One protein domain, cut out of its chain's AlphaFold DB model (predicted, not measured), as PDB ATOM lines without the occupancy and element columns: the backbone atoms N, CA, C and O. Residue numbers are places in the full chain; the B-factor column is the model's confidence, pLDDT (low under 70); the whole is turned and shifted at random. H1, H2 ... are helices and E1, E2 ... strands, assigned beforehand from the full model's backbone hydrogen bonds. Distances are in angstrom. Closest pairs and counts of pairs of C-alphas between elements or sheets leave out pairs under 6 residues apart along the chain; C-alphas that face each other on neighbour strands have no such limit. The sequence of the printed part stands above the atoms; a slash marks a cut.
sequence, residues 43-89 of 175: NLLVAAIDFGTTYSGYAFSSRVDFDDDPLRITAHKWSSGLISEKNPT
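What this domain is: This is residues 43 to 89 of the 175 residues of the protein "Heat shock 70 kDa protein 12B" of Crassostrea gigas (UniProt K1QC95). A long, two-stranded hairpin of E1 and E2 has a short helix, H1, at one end, and an unnamed stretch, residues 69 to 89, that folds back along E2 on the side away from E1. That returning stretch pairs briefly with E2 at two places, residues 74 to 75 and residues 87 to 88, and between them it turns back on itself where residues 78 to 79 pair with residues 83 to 84. The printed part has 47 residues, with two named strands and one named helix in the order E1, E2, H1; the sheet has the order E1 - E2, antiparallel. The class is mixed, helices and strands, though under half of the residues are in named elements. The whole is loose, with a radius of gyration of the C-alphas of 12.3 A, and elongated, spanning 34 by 20 by 18 A.

How they stand to each other: E1, residues 45 to 51, and E2, residues 55 to 62, form a hairpin of antiparallel neighbour strands, with 170 degrees between their N-to-C directions. The C-alphas of Ala 47 and Phe 60 face each other at 4.1 A. Across the pair, N 48 and O 59 are 2.8 A apart and N 57 and O 50 are 2.9 A apart, both within hydrogen-bond range. On E2, residues 59 to 60 pair antiparallel with residues 74 to 75, and residues 55 to 56 pair antiparallel with residues 87 to 88. H1, residues 63 to 68, follows E2 by a tight link with 0 residues between them. The closest C-alphas of E1 and H1 are those of Leu 45 and Arg 63, 6.1 A apart, while the two centres are 16.3 A apart. In H1 every O i to N i+4 pair is within hydrogen-bond range.

Where its parts are: E2 is the longest strand by residues, 23.8 A from C-alpha 55 at (10.412, -18.274, -18.250) to C-alpha 62. E1 measures 19.0 A from C-alpha 45 at (19.326, -38.529, -12.756) to C-alpha 51. H1 measures 8.6 A and ends with C-alpha 68 at (18.452, -40.399, 1.104).

The domain as a whole: The two C-alphas farthest apart are those of Asp 67 and Gly 81, at 35.1 A. The printed part runs from residue 43 to residue 89 with no cut, and its first and last C-alphas are 28.7 A apart. The link E1 to E2, with 3 residues, is tight. The 21 residues from 69 to 89 hold no named element, and their C-alphas lie 3 to 19 A from the mean of the C-alphas. The mean pLDDT of the printed part is 93.0, and no printed residue is under 70.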
ATOM      1  N   ASN A  43      24.796 -43.135 -11.271       81.56
ATOM      2  CA  ASN A  43      24.721 -41.879 -12.014       81.56
ATOM      3  C   ASN A  43      23.333 -41.612 -12.630       81.56
ATOM      4  O   ASN A  43      23.222 -40.836 -13.578       81.56
ATOM      5  N   LEU A  44      22.276 -42.287 -12.163       91.19
ATOM      6  CA  LEU A  44      20.919 -42.027 -12.642       91.19
ATOM      7  C   LEU A  44      20.412 -40.675 -12.110       91.19
ATOM      8  O   LEU A  44      20.441 -40.417 -10.907       91.19
ATOM      9  N   LEU A  45      19.911 -39.842 -13.022       93.56
ATOM     10  CA  LEU A  45      19.326 -38.529 -12.756       93.56
ATOM     11  C   LEU A  45      17.937 -38.463 -13.392       93.56
ATOM     12  O   LEU A  45      17.778 -38.823 -14.559       93.56
ATOM     13  N   VAL A  46      16.950 -37.954 -12.660       94.88
ATOM     14  CA  VAL A  46      15.636 -37.604 -13.211       94.88
ATOM     15  C   VAL A  46      15.515 -36.089 -13.227       94.88
ATOM     16  O   VAL A  46      15.768 -35.449 -12.210       94.88
ATOM     17  N   ALA A  47      15.123 -35.517 -14.366       96.75
ATOM     18  CA  ALA A  47      14.911 -34.082 -14.516       96.75
ATOM     19  C   ALA A  47      13.496 -33.778 -15.025       96.75
ATOM     20  O   ALA A  47      13.000 -34.423 -15.949       96.75
ATOM     21  N   ALA A  48      12.876 -32.759 -14.443       96.75
ATOM     22  CA  ALA A  48      11.672 -32.113 -14.937       96.75
ATOM     23  C   ALA A  48      12.067 -30.793 -15.605       96.75
ATOM     24  O   ALA A  48      12.730 -29.961 -14.988       96.75
ATOM     25  N   ILE A  49      11.662 -30.601 -16.860       95.56
ATOM     26  CA  ILE A  49      11.944 -29.396 -17.646       95.56
ATOM     27  C   ILE A  49      10.622 -28.660 -17.870       95.56
ATOM     28  O   ILE A  49       9.678 -29.223 -18.425       95.56
ATOM     29  N   ASP A  50      10.565 -27.396 -17.464       94.25
ATOM     30  CA  ASP A  50       9.446 -26.492 -17.717       94.25
ATOM     31  C   ASP A  50       9.877 -25.460 -18.755       94.25
ATOM     32  O   ASP A  50      10.621 -24.531 -18.445       94.25
ATOM     33  N   PHE A  51       9.402 -25.602 -19.992       90.81
ATOM     34  CA  PHE A  51       9.407 -24.494 -20.941       90.81
ATOM     35  C   PHE A  51       8.145 -23.681 -20.713       90.81
ATOM     36  O   PHE A  51       7.095 -24.010 -21.269       90.81
ATOM     37  N   GLY A  52       8.209 -22.633 -19.899       93.38
ATOM     38  CA  GLY A  52       7.093 -21.715 -19.701       93.38
ATOM     39  C   GLY A  52       7.001 -20.683 -20.822       93.38
ATOM     40  O   GLY A  52       7.901 -20.533 -21.650       93.38
ATOM     41  N   THR A  53       5.885 -19.953 -20.870       93.12
ATOM     42  CA  THR A  53       5.706 -18.892 -21.873       93.12
ATOM     43  C   THR A  53       6.753 -17.800 -21.700       93.12
ATOM     44  O   THR A  53       7.421 -17.450 -22.664       93.12
ATOM     45  N   THR A  54       6.920 -17.293 -20.477       94.94
ATOM     46  CA  THR A  54       7.863 -16.205 -20.178       94.94
ATOM     47  C   THR A  54       9.217 -16.714 -19.715       94.94
ATOM     48  O   THR A  54      10.240 -16.168 -20.109       94.94
ATOM     49  N   TYR A  55       9.215 -17.751 -18.883       95.94
ATOM     50  CA  TYR A  55      10.412 -18.274 -18.250       95.94
ATOM     51  C   TYR A  55      10.447 -19.789 -18.347       95.94
ATOM     52  O   TYR A  55       9.406 -20.435 -18.248       95.94
ATOM     53  N   SER A  56      11.646 -20.331 -18.486       95.81
ATOM     54  CA  SER A  56      11.939 -21.750 -18.493       95.81
ATOM     55  C   SER A  56      12.820 -22.121 -17.308       95.81
ATOM     56  O   SER A  56      13.584 -21.305 -16.796       95.81
ATOM     57  N   GLY A  57      12.725 -23.359 -16.856       95.88
ATOM     58  CA  GLY A  57      13.523 -23.863 -15.752       95.88
ATOM     59  C   GLY A  57      13.585 -25.374 -15.784       95.88
ATOM     60  O   GLY A  57      12.882 -26.032 -16.551       95.88
ATOM     61  N   TYR A  58      14.439 -25.925 -14.939       96.75
ATOM     62  CA  TYR A  58      14.478 -27.355 -14.719       96.75
ATOM     63  C   TYR A  58      14.784 -27.643 -13.259       96.75
ATOM     64  O   TYR A  58      15.465 -26.872 -12.578       96.75
ATOM     65  N   ALA A  59      14.271 -28.772 -12.802       96.62
ATOM     66  CA  ALA A  59      14.557 -29.329 -11.497       96.62
ATOM     67  C   ALA A  59      14.950 -30.792 -11.672       96.62
ATOM     68  O   ALA A  59      14.497 -31.447 -12.610       96.62
ATOM     69  N   PHE A  60      15.801 -31.309 -10.802       96.19
ATOM     70  CA  PHE A  60      16.283 -32.676 -10.899       96.19
ATOM     71  C   PHE A  60      16.478 -33.309  -9.526       96.19
ATOM     72  O   PHE A  60      16.635 -32.617  -8.521       96.19
ATOM     73  N   SER A  61      16.493 -34.635  -9.501       96.38
ATOM     74  CA  SER A  61      16.885 -35.434  -8.346       96.38
ATOM     75  C   SER A  61      17.781 -36.572  -8.825       96.38
ATOM     76  O   SER A  61      17.471 -37.246  -9.816       96.38
ATOM     77  N   SER A  62      18.939 -36.726  -8.186       94.62
ATOM     78  CA  SER A  62      19.824 -37.857  -8.447       94.62
ATOM     79  C   SER A  62      19.317 -39.086  -7.702       94.62
ATOM     80  O   SER A  62      18.586 -38.975  -6.719       94.62
ATOM     81  N   ARG A  63      19.725 -40.281  -8.134       93.19
ATOM     82  CA  ARG A  63      19.375 -41.502  -7.404       93.19
ATOM     83  C   ARG A  63      19.865 -41.467  -5.956       93.19
ATOM     84  O   ARG A  63      19.140 -41.897  -5.069       93.19
ATOM     85  N   VAL A  64      21.058 -40.918  -5.733       93.00
ATOM     86  CA  VAL A  64      21.639 -40.756  -4.394       93.00
ATOM     87  C   VAL A  64      20.788 -39.819  -3.536       93.00
ATOM     88  O   VAL A  64      20.505 -40.141  -2.389       93.00
ATOM     89  N   ASP A  65      20.340 -38.691  -4.096       93.75
ATOM     90  CA  ASP A  65      19.481 -37.742  -3.383       93.75
ATOM     91  C   ASP A  65      18.120 -38.344  -3.046       93.75
ATOM     92  O   ASP A  65      17.646 -38.169  -1.929       93.75
ATOM     93  N   PHE A  66      17.522 -39.076  -3.987       93.69
ATOM     94  CA  PHE A  66      16.224 -39.717  -3.810       93.69
ATOM     95  C   PHE A  66      16.251 -40.848  -2.773       93.69
ATOM     96  O   PHE A  66      15.307 -40.979  -1.996       93.69
ATOM     97  N   ASP A  67      17.310 -41.666  -2.762       93.38
ATOM     98  CA  ASP A  67      17.459 -42.765  -1.799       93.38
ATOM     99  C   ASP A  67      17.660 -42.242  -0.361       93.38
ATOM    100  O   ASP A  67      17.262 -42.913   0.590       93.38
ATOM    101  N   ASP A  68      18.253 -41.053  -0.197       93.94
ATOM    102  CA  ASP A  68      18.452 -40.399   1.104       93.94
ATOM    103  C   ASP A  68      17.220 -39.584   1.552       93.94
ATOM    104  O   ASP A  68      16.803 -39.664   2.705       93.94
ATOM    105  N   ASP A  69      16.594 -38.831   0.644       96.25
ATOM    106  CA  ASP A  69      15.305 -38.162   0.856       96.25
ATOM    107  C   ASP A  69      14.526 -38.051  -0.471       96.25
ATOM    108  O   ASP A  69      14.877 -37.232  -1.329       96.25
ATOM    109  N   PRO A  70      13.413 -38.791  -0.636       94.19
ATOM    110  CA  PRO A  70      12.600 -38.752  -1.851       94.19
ATOM    111  C   PRO A  70      12.057 -37.366  -2.233       94.19
ATOM    112  O   PRO A  70      11.660 -37.165  -3.382       94.19
ATOM    113  N   LEU A  71      12.006 -36.412  -1.297       95.25
ATOM    114  CA  LEU A  71      11.552 -35.038  -1.539       95.25
ATOM    115  C   LEU A  71      12.687 -34.086  -1.933       95.25
ATOM    116  O   LEU A  71      12.435 -32.913  -2.225       95.25
ATOM    117  N   ARG A  72      13.931 -34.566  -1.981       95.38
ATOM    118  CA  ARG A  72      15.083 -33.752  -2.351       95.38
ATOM    119  C   ARG A  72      15.119 -33.495  -3.848       95.38
ATOM    120  O   ARG A  72      15.519 -34.336  -4.655       95.38
ATOM    121  N   ILE A  73      14.717 -32.280  -4.200       95.50
ATOM    122  CA  ILE A  73      14.680 -31.777  -5.566       95.50
ATOM    123  C   ILE A  73      15.565 -30.535  -5.642       95.50
ATOM    124  O   ILE A  73      15.406 -29.592  -4.868       95.50
ATOM    125  N   THR A  74      16.486 -30.526  -6.600       95.31
ATOM    126  CA  THR A  74      17.386 -29.400  -6.857       95.31
ATOM    127  C   THR A  74      16.939 -28.660  -8.110       95.31
ATOM    128  O   THR A  74      16.826 -29.258  -9.176       95.31
ATOM    129  N   ALA A  75      16.727 -27.350  -8.002       94.81
ATOM    130  CA  ALA A  75      16.522 -26.464  -9.145       94.81
ATOM    131  C   ALA A  75      17.773 -25.612  -9.384       94.81
ATOM    132  O   ALA A  75      18.429 -25.163  -8.440       94.81
ATOM    133  N   HIS A  76      18.118 -25.386 -10.652       91.12
ATOM    134  CA  HIS A  76      19.247 -24.521 -10.981       91.12
ATOM    135  C   HIS A  76      18.902 -23.057 -10.706       91.12
ATOM    136  O   HIS A  76      17.883 -22.554 -11.177       91.12
ATOM    137  N   LYS A  77      19.780 -22.362  -9.981       92.88
ATOM    138  CA  LYS A  77      19.641 -20.939  -9.670       92.88
ATOM    139  C   LYS A  77      20.469 -20.111 -10.646       92.88
ATOM    140  O   LYS A  77      21.692 -20.087 -10.567       92.88
ATOM    141  N   TRP A  78      19.783 -19.411 -11.536       89.38
ATOM    142  CA  TRP A  78      20.344 -18.429 -12.449       89.38
ATOM    143  C   TRP A  78      20.586 -17.106 -11.723       89.38
ATOM    144  O   TRP A  78      19.771 -16.680 -10.901       89.38
ATOM    145  N   SER A  79      21.682 -16.428 -12.056       85.44
ATOM    146  CA  SER A  79      21.993 -15.095 -11.538       85.44
ATOM    147  C   SER A  79      22.268 -14.126 -12.683       85.44
ATOM    148  O   SER A  79      23.273 -14.255 -13.378       85.44
ATOM    149  N   SER A  80      21.398 -13.133 -12.850       80.31
ATOM    150  CA  SER A  80      21.592 -12.015 -13.784       80.31
ATOM    151  C   SER A  80      21.067 -10.724 -13.152       80.31
ATOM    152  O   SER A  80      20.064 -10.160 -13.578       80.31
ATOM    153  N   GLY A  81      21.696 -10.311 -12.048       79.75
ATOM    154  CA  GLY A  81      21.270  -9.182 -11.207       79.75
ATOM    155  C   GLY A  81      20.345  -9.579 -10.052       79.75
ATOM    156  O   GLY A  81      20.459  -9.021  -8.965       79.75
ATOM    157  N   LEU A  82      19.501 -10.597 -10.242       83.56
ATOM    158  CA  LEU A  82      18.706 -11.248  -9.194       83.56
ATOM    159  C   LEU A  82      18.864 -12.771  -9.293       83.56
ATOM    160  O   LEU A  82      19.103 -13.300 -10.381       83.56
ATOM    161  N   ILE A  83      18.744 -13.468  -8.159       90.19
ATOM    162  CA  ILE A  83      18.769 -14.937  -8.103       90.19
ATOM    163  C   ILE A  83      17.370 -15.460  -8.442       90.19
ATOM    164  O   ILE A  83      16.395 -15.077  -7.799       90.19
ATOM    165  N   SER A  84      17.273 -16.348  -9.430       91.19
ATOM    166  CA  SER A  84      16.018 -16.943  -9.899       91.19
ATOM    167  C   SER A  84      16.221 -18.413 -10.255       91.19
ATOM    168  O   SER A  84      17.213 -18.774 -10.874       91.19
ATOM    169  N   GLU A  85      15.257 -19.275  -9.941       93.25
ATOM    170  CA  GLU A  85      15.257 -20.682 -10.394       93.25
ATOM    171  C   GLU A  85      14.827 -20.834 -11.861       93.25
ATOM    172  O   GLU A  85      14.749 -21.932 -12.413       93.25
ATOM    173  N   LYS A  86      14.522 -19.706 -12.506       92.75
ATOM    174  CA  LYS A  86      14.062 -19.643 -13.883       92.75
ATOM    175  C   LYS A  86      14.897 -18.683 -14.713       92.75
ATOM    176  O   LYS A  86      15.371 -17.660 -14.224       92.75
ATOM    177  N   ASN A  87      14.998 -19.015 -15.987       94.75
ATOM    178  CA  ASN A  87      15.702 -18.284 -17.026       94.75
ATOM    179  C   ASN A  87      14.672 -17.811 -18.068       94.75
ATOM    180  O   ASN A  87      13.706 -18.543 -18.292       94.75
ATOM    181  N   PRO A  88      14.775 -16.624 -18.691       95.88
ATOM    182  CA  PRO A  88      13.849 -16.231 -19.746       95.88
ATOM    183  C   PRO A  88      13.700 -17.296 -20.836       95.88
ATOM    184  O   PRO A  88      14.658 -17.974 -21.206       95.88
ATOM    185  N   THR A  89      12.491 -17.464 -21.372       96.88
ATOM    186  CA  THR A  89      12.254 -18.322 -22.544       96.88
ATOM    187  C   THR A  89      12.671 -17.557 -23.800       96.88
ATOM    188  O   THR A  89      11.833 -17.137 -24.603       96.88
TER     189      THR A  89